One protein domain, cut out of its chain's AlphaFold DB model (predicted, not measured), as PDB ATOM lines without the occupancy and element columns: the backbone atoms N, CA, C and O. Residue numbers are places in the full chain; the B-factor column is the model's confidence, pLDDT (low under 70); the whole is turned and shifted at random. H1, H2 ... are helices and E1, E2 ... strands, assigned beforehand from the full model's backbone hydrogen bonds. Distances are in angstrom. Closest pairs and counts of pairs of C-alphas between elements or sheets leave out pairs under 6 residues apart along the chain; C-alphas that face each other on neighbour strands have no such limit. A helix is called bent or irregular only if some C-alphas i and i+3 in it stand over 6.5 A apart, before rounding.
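Overview. This is residues 2 to 68 of the 203 residues of an uncharacterized protein of Alphaproteobacteria bacterium AO1-B (UniProt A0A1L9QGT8). A narrow ribbon of two parallel strands, E1 and E2, has one long kinked helix, H3, running back over one face, loosely held to it. The short helices H2 and H4 sit where the strands end, and the short helix H1 lies near the other end of H3. The printed part has 67 residues, with four named helices and two named strands in the order H1, E1, H2, H3, E2, H4; the class is mixed, helices and strands. The whole is loose, with a radius of gyration of the C-alphas of 13.7 A, and elongated, spanning 42 by 26 by 15 A.

Along the chain. Begin with the sheet: find C-alpha 10 at (-21.937, 107.625, -45.638), where E1, residues 10 to 15, starts its 16.2 A. Its neighbour E2, residues 55 to 60, measures 16.5 A. For H3, residues 30 to 52, start at C-alpha 30, at (3.979, 124.939, -37.061), and go 33.0 A to C-alpha 52. H3 has a kink of 48 degrees near residue 45 and is irregular, with C-alphas 44 and 47 7.3 A apart. H2 is residues 18 to 22, 8.4 A, and H1 is residues 2 to 5, 5.2 A. H4, residues 61 to 66, measures 6.1 A and ends with C-alpha 66 at (-3.963, 111.985, -31.232); it is only just irregular, C-alphas 63 and 66 being 6.51 A apart.

Arrangement. E1 and E2 are parallel, with 19 degrees between their directions; look at N 13 and O 57, 2.8 A apart, and N 57 and O 11, 2.9 A apart, both within hydrogen-bond range. With H2 and H3 between them they form a strand-helix-strand unit, two parallel neighbour strands joined through helices, whose crossover is right-handed. The closest C-alphas of H3 and E1 are those of Ala 38 and Val 15, 7.0 A; of H3 and E2, those of Thr 50 and Val 56, 6.1 A. H2 and H3 touch, H3 with residues 30 to 35 alone, closest at the C-alphas of Arg 21 and Lys 31, 4.9 A. H2 and H4 touch, closest at the C-alphas of Ser 18 and Glu 62, 5.4 A. H3 and H4 are only just apart, at 8.5 A. H1 and H3 are close but not clearly touching, the C-alphas of Ala 5 and Tyr 52 coming to 5.7 A. O i to N i+4 pairs are within range in 15 of 19 for H3, 1 of 2 for H4 and 0 of 1 for H2, where both O i to N i+3 pairs are; H1 is too short for such a pair.

Size, cuts and confidence. The two C-alphas farthest apart, those of Glu 6 and Glu 28, are 42.5 A apart. The printed part has no cut and no long link. The mean pLDDT of the printed part is 91.9, and no printed residue is under 70.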
ATOM      1  N   LYS A   2     -17.855 112.908 -56.005       73.44
ATOM      2  CA  LYS A   2     -19.071 112.468 -56.729       73.44
ATOM      3  C   LYS A   2     -19.057 110.984 -57.146       73.44
ATOM      4  O   LYS A   2     -19.987 110.271 -56.823       73.44
ATOM      5  N   ALA A   3     -17.964 110.506 -57.746       74.31
ATOM      6  CA  ALA A   3     -17.823 109.086 -58.098       74.31
ATOM      7  C   ALA A   3     -17.795 108.141 -56.876       74.31
ATOM      8  O   ALA A   3     -18.204 106.998 -56.973       74.31
ATOM      9  N   ALA A   4     -17.326 108.603 -55.709       77.31
ATOM     10  CA  ALA A   4     -17.366 107.787 -54.493       77.31
ATOM     11  C   ALA A   4     -18.799 107.690 -53.941       77.31
ATOM     12  O   ALA A   4     -19.218 106.625 -53.508       77.31
ATOM     13  N   ALA A   5     -19.568 108.779 -54.021       81.81
ATOM     14  CA  ALA A   5     -20.967 108.824 -53.603       81.81
ATOM     15  C   ALA A   5     -21.907 107.919 -54.419       81.81
ATOM     16  O   ALA A   5     -22.996 107.597 -53.962       81.81
ATOM     17  N   GLU A   6     -21.486 107.468 -55.604       84.25
ATOM     18  CA  GLU A   6     -22.211 106.448 -56.377       84.25
ATOM     19  C   GLU A   6     -22.125 105.053 -55.730       84.25
ATOM     20  O   GLU A   6     -22.929 104.177 -56.043       84.25
ATOM     21  N   HIS A   7     -21.171 104.842 -54.817       84.12
ATOM     22  CA  HIS A   7     -20.886 103.543 -54.205       84.12
ATOM     23  C   HIS A   7     -21.022 103.524 -52.680       84.12
ATOM     24  O   HIS A   7     -21.150 102.448 -52.098       84.12
ATOM     25  N   VAL A   8     -20.983 104.684 -52.019       87.56
ATOM     26  CA  VAL A   8     -21.108 104.795 -50.561       87.56
ATOM     27  C   VAL A   8     -22.047 105.933 -50.171       87.56
ATOM     28  O   VAL A   8     -21.955 107.045 -50.684       87.56
ATOM     29  N   GLU A   9     -22.944 105.665 -49.224       90.06
ATOM     30  CA  GLU A   9     -23.939 106.646 -48.769       90.06
ATOM     31  C   GLU A   9     -23.437 107.511 -47.604       90.06
ATOM     32  O   GLU A   9     -23.903 108.634 -47.410       90.06
ATOM     33  N   HIS A  10     -22.480 106.993 -46.834       92.38
ATOM     34  CA  HIS A  10     -21.937 107.625 -45.638       92.38
ATOM     35  C   HIS A  10     -20.427 107.799 -45.789       92.38
ATOM     36  O   HIS A  10     -19.728 106.872 -46.194       92.38
ATOM     37  N   LEU A  11     -19.925 108.983 -45.441       93.81
ATOM     38  CA  LEU A  11     -18.509 109.321 -45.534       93.81
ATOM     39  C   LEU A  11     -17.956 109.697 -44.161       93.81
ATOM     40  O   LEU A  11     -18.528 110.530 -43.459       93.81
ATOM     41  N   VAL A  12     -16.797 109.137 -43.818       96.12
ATOM     42  CA  VAL A  12     -15.932 109.676 -42.766       96.12
ATOM     43  C   VAL A  12     -14.761 110.378 -43.441       96.12
ATOM     44  O   VAL A  12     -14.025 109.767 -44.210       96.12
ATOM     45  N   LEU A  13     -14.606 111.669 -43.171       95.12
ATOM     46  CA  LEU A  13     -13.522 112.491 -43.682       95.12
ATOM     47  C   LEU A  13     -12.502 112.722 -42.568       95.12
ATOM     48  O   LEU A  13     -12.778 113.460 -41.624       95.12
ATOM     49  N   LEU A  14     -11.331 112.104 -42.685       96.31
ATOM     50  CA  LEU A  14     -10.209 112.368 -41.790       96.31
ATOM     51  C   LEU A  14      -9.400 113.558 -42.310       96.31
ATOM     52  O   LEU A  14      -8.895 113.530 -43.429       96.31
ATOM     53  N   VAL A  15      -9.270 114.597 -41.488       96.38
ATOM     54  CA  VAL A  15      -8.488 115.795 -41.793       96.38
ATOM     55  C   VAL A  15      -7.188 115.751 -40.997       96.38
ATOM     56  O   VAL A  15      -7.197 115.866 -39.769       96.38
ATOM     57  N   CYS A  16      -6.070 115.597 -41.711       93.88
ATOM     58  CA  CYS A  16      -4.707 115.488 -41.180       93.88
ATOM     59  C   CYS A  16      -4.149 116.829 -40.665       93.88
ATOM     60  O   CYS A  16      -3.070 117.245 -41.070       93.88
ATOM     61  N   ASP A  17      -4.891 117.515 -39.794       95.44
ATOM     62  CA  ASP A  17      -4.612 118.886 -39.368       95.44
ATOM     63  C   ASP A  17      -3.257 119.044 -38.663       95.44
ATOM     64  O   ASP A  17      -2.285 119.496 -39.254       95.44
ATOM     65  N   SER A  18      -3.130 118.599 -37.419       96.06
ATOM     66  CA  SER A  18      -1.884 118.680 -36.663       96.06
ATOM     67  C   SER A  18      -0.793 117.765 -37.207       96.06
ATOM     68  O   SER A  18       0.375 118.013 -36.914       96.06
ATOM     69  N   LEU A  19      -1.123 116.724 -37.978       95.44
ATOM     70  CA  LEU A  19      -0.126 115.857 -38.614       95.44
ATOM     71  C   LEU A  19       0.756 116.654 -39.585       95.44
ATOM     72  O   LEU A  19       1.969 116.447 -39.639       95.44
ATOM     73  N   ASP A  20       0.169 117.617 -40.300       91.00
ATOM     74  CA  ASP A  20       0.870 118.388 -41.327       91.00
ATOM     75  C   ASP A  20       1.932 119.344 -40.758       91.00
ATOM     76  O   ASP A  20       2.789 119.837 -41.491       91.00
ATOM     77  N   ARG A  21       1.984 119.518 -39.427       92.81
ATOM     78  CA  ARG A  21       3.065 120.250 -38.743       92.81
ATOM     79  C   ARG A  21       4.457 119.725 -39.107       92.81
ATOM     80  O   ARG A  21       5.413 120.492 -39.134       92.81
ATOM     81  N   HIS A  22       4.575 118.428 -39.413       90.06
ATOM     82  CA  HIS A  22       5.833 117.820 -39.853       90.06
ATOM     83  C   HIS A  22       6.256 118.289 -41.250       90.06
ATOM     84  O   HIS A  22       7.436 118.241 -41.584       90.06
ATOM     85  N   ASN A  23       5.321 118.748 -42.084       83.38
ATOM     86  CA  ASN A  23       5.605 119.258 -43.425       83.38
ATOM     87  C   ASN A  23       5.898 120.762 -43.449       83.38
ATOM     88  O   ASN A  23       6.562 121.215 -44.379       83.38
ATOM     89  N   ILE A  24       5.460 121.507 -42.430       82.56
ATOM     90  CA  ILE A  24       5.634 122.965 -42.325       82.56
ATOM     91  C   ILE A  24       6.507 123.391 -41.136       82.56
ATOM     92  O   ILE A  24       6.411 124.514 -40.663       82.56
ATOM     93  N   LYS A  25       7.389 122.513 -40.651       79.06
ATOM     94  CA  LYS A  25       8.188 122.714 -39.425       79.06
ATOM     95  C   LYS A  25       9.078 123.973 -39.387       79.06
ATOM     96  O   LYS A  25       9.494 124.367 -38.307       79.06
ATOM     97  N   ASN A  26       9.351 124.598 -40.534       75.81
ATOM     98  CA  ASN A  26      10.268 125.740 -40.663       75.81
ATOM     99  C   ASN A  26       9.616 127.107 -40.377       75.81
ATOM    100  O   ASN A  26      10.228 128.137 -40.646       75.81
ATOM    101  N   ILE A  27       8.376 127.136 -39.882       79.75
ATOM    102  CA  ILE A  27       7.659 128.371 -39.540       79.75
ATOM    103  C   ILE A  27       7.476 128.497 -38.029       79.75
ATOM    104  O   ILE A  27       7.533 127.513 -37.292       79.75
ATOM    105  N   GLU A  28       7.201 129.715 -37.571       78.81
ATOM    106  CA  GLU A  28       6.822 129.971 -36.186       78.81
ATOM    107  C   GLU A  28       5.485 129.268 -35.869       78.81
ATOM    108  O   GLU A  28       4.512 129.388 -36.610       78.81
ATOM    109  N   HIS A  29       5.444 128.487 -34.786       88.56
ATOM    110  CA  HIS A  29       4.266 127.716 -34.354       88.56
ATOM    111  C   HIS A  29       3.654 126.774 -35.425       88.56
ATOM    112  O   HIS A  29       2.459 126.858 -35.726       88.56
ATOM    113  N   PRO A  30       4.404 125.773 -35.930       89.31
ATOM    114  CA  PRO A  30       3.979 124.939 -37.061       89.31
ATOM    115  C   PRO A  30       2.706 124.127 -36.785       89.31
ATOM    116  O   PRO A  30       1.926 123.858 -37.693       89.31
ATOM    117  N   LYS A  31       2.450 123.755 -35.524       93.81
ATOM    118  CA  LYS A  31       1.201 123.081 -35.143       93.81
ATOM    119  C   LYS A  31      -0.014 123.989 -35.346       93.81
ATOM    120  O   LYS A  31      -1.000 123.528 -35.908       93.81
ATOM    121  N   GLN A  32       0.047 125.238 -34.882       95.75
ATOM    122  CA  GLN A  32      -1.085 126.163 -34.980       95.75
ATOM    123  C   GLN A  32      -1.378 126.493 -36.444       95.75
ATOM    124  O   GLN A  32      -2.512 126.346 -36.883       95.75
ATOM    125  N   ALA A  33      -0.339 126.792 -37.223       92.94
ATOM    126  CA  ALA A  33      -0.476 127.030 -38.655       92.94
ATOM    127  C   ALA A  33      -1.125 125.845 -39.399       92.94
ATOM    128  O   ALA A  33      -1.969 126.048 -40.270       92.94
ATOM    129  N   ALA A  34      -0.781 124.603 -39.042       94.31
ATOM    130  CA  ALA A  34      -1.387 123.418 -39.647       94.31
ATOM    131  C   ALA A  34      -2.881 123.277 -39.290       94.31
ATOM    132  O   ALA A  34      -3.699 122.924 -40.145       94.31
ATOM    133  N   LEU A  35      -3.259 123.603 -38.046       96.56
ATOM    134  CA  LEU A  35      -4.661 123.636 -37.614       96.56
ATOM    135  C   LEU A  35      -5.463 124.684 -38.393       96.56
ATOM    136  O   LEU A  35      -6.557 124.366 -38.869       96.56
ATOM    137  N   ASP A  36      -4.899 125.881 -38.565       95.75
ATOM    138  CA  ASP A  36      -5.531 126.999 -39.269       95.75
ATOM    139  C   ASP A  36      -5.721 126.679 -40.760       95.75
ATOM    140  O   ASP A  36      -6.825 126.812 -41.290       95.75
ATOM    141  N   LEU A  37      -4.688 126.147 -41.430       94.56
ATOM    142  CA  LEU A  37      -4.772 125.701 -42.828       94.56
ATOM    143  C   LEU A  37      -5.858 124.639 -43.025       94.56
ATOM    144  O   LEU A  37      -6.641 124.697 -43.980       94.56
ATOM    145  N   ALA A  38      -5.935 123.674 -42.110       95.94
ATOM    146  CA  ALA A  38      -6.962 122.647 -42.150       95.94
ATOM    147  C   ALA A  38      -8.367 123.218 -41.898       95.94
ATOM    148  O   ALA A  38      -9.333 122.721 -42.474       95.94
ATOM    149  N   GLN A  39      -8.505 124.240 -41.049       97.12
ATOM    150  CA  GLN A  39      -9.777 124.929 -40.825       97.12
ATOM    151  C   GLN A  39     -10.237 125.664 -42.090       97.12
ATOM    152  O   GLN A  39     -11.352 125.431 -42.553       97.12
ATOM    153  N   THR A  40      -9.349 126.435 -42.724       96.31
ATOM    154  CA  THR A  40      -9.630 127.092 -44.011       96.31
ATOM    155  C   THR A  40     -10.028 126.080 -45.087       96.31
ATOM    156  O   THR A  40     -10.959 126.311 -45.861       96.31
ATOM    157  N   TRP A  41      -9.353 124.925 -45.140       95.12
ATOM    158  CA  TRP A  41      -9.720 123.872 -46.082       95.12
ATOM    159  C   TRP A  41     -11.128 123.329 -45.814       95.12
ATOM    160  O   TRP A  41     -11.889 123.160 -46.768       95.12
ATOM    161  N   ILE A  42     -11.492 123.078 -44.551       95.56
ATOM    162  CA  ILE A  42     -12.838 122.610 -44.188       95.56
ATOM    163  C   ILE A  42     -13.890 123.627 -44.623       95.56
ATOM    164  O   ILE A  42     -14.820 123.251 -45.335       95.56
ATOM    165  N   GLU A  43     -13.727 124.895 -44.251       95.06
ATOM    166  CA  GLU A  43     -14.678 125.965 -44.577       95.06
ATOM    167  C   GLU A  43     -14.864 126.112 -46.092       95.06
ATOM    168  O   GLU A  43     -15.986 126.234 -46.574       95.06
ATOM    169  N   GLY A  44     -13.781 126.012 -46.870       94.44
ATOM    170  CA  GLY A  44     -13.840 126.155 -48.326       94.44
ATOM    171  C   GLY A  44     -14.303 124.913 -49.102       94.44
ATOM    172  O   GLY A  44     -14.631 125.024 -50.288       94.44
ATOM    173  N   ASN A  45     -14.292 123.718 -48.497       93.62
ATOM    174  CA  ASN A  45     -14.508 122.464 -49.237       93.62
ATOM    175  C   ASN A  45     -15.616 121.572 -48.682       93.62
ATOM    176  O   ASN A  45     -16.213 120.838 -49.470       93.62
ATOM    177  N   LEU A  46     -15.918 121.602 -47.383       93.19
ATOM    178  CA  LEU A  46     -16.865 120.659 -46.785       93.19
ATOM    179  C   LEU A  46     -18.271 120.818 -47.375       93.19
ATOM    180  O   LEU A  46     -18.884 119.825 -47.758       93.19
ATOM    181  N   GLU A  47     -18.728 122.056 -47.573       92.31
ATOM    182  CA  GLU A  47     -20.015 122.353 -48.221       92.31
ATOM    183  C   GLU A  47     -20.113 121.800 -49.648       92.31
ATOM    184  O   GLU A  47     -21.198 121.486 -50.129       92.31
ATOM    185  N   ARG A  48     -18.977 121.618 -50.329       90.75
ATOM    186  CA  ARG A  48     -18.929 121.024 -51.672       90.75
ATOM    187  C   ARG A  48     -18.985 119.501 -51.633       90.75
ATOM    188  O   ARG A  48     -19.283 118.892 -52.654       90.75
ATOM    189  N   VAL A  49     -18.650 118.877 -50.504       88.38
ATOM    190  CA  VAL A  49     -18.619 117.417 -50.335       88.38
ATOM    191  C   VAL A  49     -19.949 116.903 -49.792       88.38
ATOM    192  O   VAL A  49     -20.468 115.919 -50.314       88.38
ATOM    193  N   THR A  50     -20.509 117.580 -48.789       92.12
ATOM    194  CA  THR A  50     -21.720 117.160 -48.067       92.12
ATOM    195  C   THR A  50     -22.915 116.812 -48.963       92.12
ATOM    196  O   THR A  50     -23.514 115.769 -48.716       92.12
ATOM    197  N   PRO A  51     -23.245 117.564 -50.036       94.00
ATOM    198  CA  PRO A  51     -24.415 117.271 -50.870       94.00
ATOM    199  C   PRO A  51     -24.382 115.915 -51.583       94.00
ATOM    200  O   PRO A  51     -25.408 115.468 -52.089       94.00
ATOM    201  N   TYR A  52     -23.215 115.269 -51.674       93.12
ATOM    202  CA  TYR A  52     -23.082 113.976 -52.338       93.12
ATOM    203  C   TYR A  52     -23.376 112.783 -51.421       93.12
ATOM    204  O   TYR A  52     -23.570 111.687 -51.928       93.12
ATOM    205  N   PHE A  53     -23.414 112.960 -50.098       94.06
ATOM    206  CA  PHE A  53     -23.545 111.853 -49.144       94.06
ATOM    207  C   PHE A  53     -24.752 112.068 -48.231       94.06
ATOM    208  O   PHE A  53     -25.100 113.199 -47.906       94.06
ATOM    209  N   LYS A  54     -25.371 110.981 -47.758       93.56
ATOM    210  CA  LYS A  54     -26.450 111.054 -46.758       93.56
ATOM    211  C   LYS A  54     -25.940 111.583 -45.420       93.56
ATOM    212  O   LYS A  54     -26.669 112.260 -44.704       93.56
ATOM    213  N   SER A  55     -24.690 111.273 -45.077       94.31
ATOM    214  CA  SER A  55     -24.015 111.862 -43.924       94.31
ATOM    215  C   SER A  55     -22.515 111.980 -44.151       94.31
ATOM    216  O   SER A  55     -21.888 111.048 -44.660       94.31
ATOM    217  N   VAL A  56     -21.932 113.072 -43.663       95.44
ATOM    218  CA  VAL A  56     -20.483 113.264 -43.590       95.44
ATOM    219  C   VAL A  56     -20.090 113.471 -42.132       95.44
ATOM    220  O   VAL A  56     -20.541 114.421 -41.496       95.44
ATOM    221  N   ARG A  57     -19.244 112.588 -41.600       96.12
ATOM    222  CA  ARG A  57     -18.590 112.767 -40.299       96.12
ATOM    223  C   ARG A  57     -17.171 113.253 -40.538       96.12
ATOM    224  O   ARG A  57     -16.420 112.598 -41.252       96.12
ATOM    225  N   VAL A  58     -16.793 114.365 -39.925       97.06
ATOM    226  CA  VAL A  58     -15.417 114.866 -39.981       97.06
ATOM    227  C   VAL A  58     -14.680 114.429 -38.723       97.06
ATOM    228  O   VAL A  58     -15.194 114.612 -37.624       97.06
ATOM    229  N   LEU A  59     -13.499 113.845 -38.899       98.00
ATOM    230  CA  LEU A  59     -12.539 113.576 -37.833       98.00
ATOM    231  C   LEU A  59     -11.326 114.488 -38.021       98.00
ATOM    232  O   LEU A  59     -10.852 114.683 -39.142       98.00
ATOM    233  N   ARG A  60     -10.811 115.031 -36.925       98.06
ATOM    234  CA  ARG A  60      -9.633 115.895 -36.863       98.06
ATOM    235  C   ARG A  60      -8.473 115.122 -36.249       98.06
ATOM    236  O   ARG A  60      -8.633 114.458 -35.226       98.06
ATOM    237  N   TRP A  61      -7.289 115.213 -36.848       98.25
ATOM    238  CA  TRP A  61      -6.122 114.467 -36.376       98.25
ATOM    239  C   TRP A  61      -5.761 114.796 -34.925       98.25
ATOM    240  O   TRP A  61      -5.561 113.892 -34.121       98.25
ATOM    241  N   GLU A  62      -5.730 116.075 -34.552       97.19
ATOM    242  CA  GLU A  62      -5.427 116.474 -33.172       97.19
ATOM    243  C   GLU A  62      -6.519 116.029 -32.189       97.19
ATOM    244  O   GLU A  62      -6.222 115.418 -31.163       97.19
ATOM    245  N   ALA A  63      -7.778 116.348 -32.503       97.75
ATOM    246  CA  ALA A  63      -8.877 116.236 -31.550       97.75
ATOM    247  C   ALA A  63      -9.444 114.816 -31.425       97.75
ATOM    248  O   ALA A  63      -9.883 114.461 -30.335       97.75
ATOM    249  N   ASP A  64      -9.416 114.010 -32.492       98.25
ATOM    250  CA  ASP A  64     -10.013 112.667 -32.513       98.25
ATOM    251  C   ASP A  64      -8.971 111.544 -32.543       98.25
ATOM    252  O   ASP A  64      -9.198 110.482 -31.969       98.25
ATOM    253  N   ILE A  65      -7.838 111.747 -33.227       98.25
ATOM    254  CA  ILE A  65      -6.845 110.685 -33.438       98.25
ATOM    255  C   ILE A  65      -5.764 110.720 -32.360       98.25
ATOM    256  O   ILE A  65      -5.573 109.732 -31.654       98.25
ATOM    257  N   ARG A  66      -5.067 111.850 -32.198       97.38
ATOM    258  CA  ARG A  66      -3.963 111.985 -31.232       97.38
ATOM    259  C   ARG A  66      -4.428 111.934 -29.782       97.38
ATOM    260  O   ARG A  66      -3.688 111.452 -28.928       97.38
ATOM    261  N   SER A  67      -5.633 112.427 -29.510       97.19
ATOM    262  CA  SER A  67      -6.255 112.388 -28.183       97.19
ATOM    263  C   SER A  67      -6.743 110.987 -27.791       97.19
ATOM    264  O   SER A  67      -6.994 110.727 -26.613       97.19
ATOM    265  N   HIS A  68      -6.886 110.072 -28.758       98.00
ATOM    266  CA  HIS A  68      -7.448 108.755 -28.510       98.00
ATOM    267  C   HIS A  68      -6.509 107.912 -27.624       98.00
ATOM    268  O   HIS A  68      -5.313 107.824 -27.918       98.00
TER     269      HIS A  68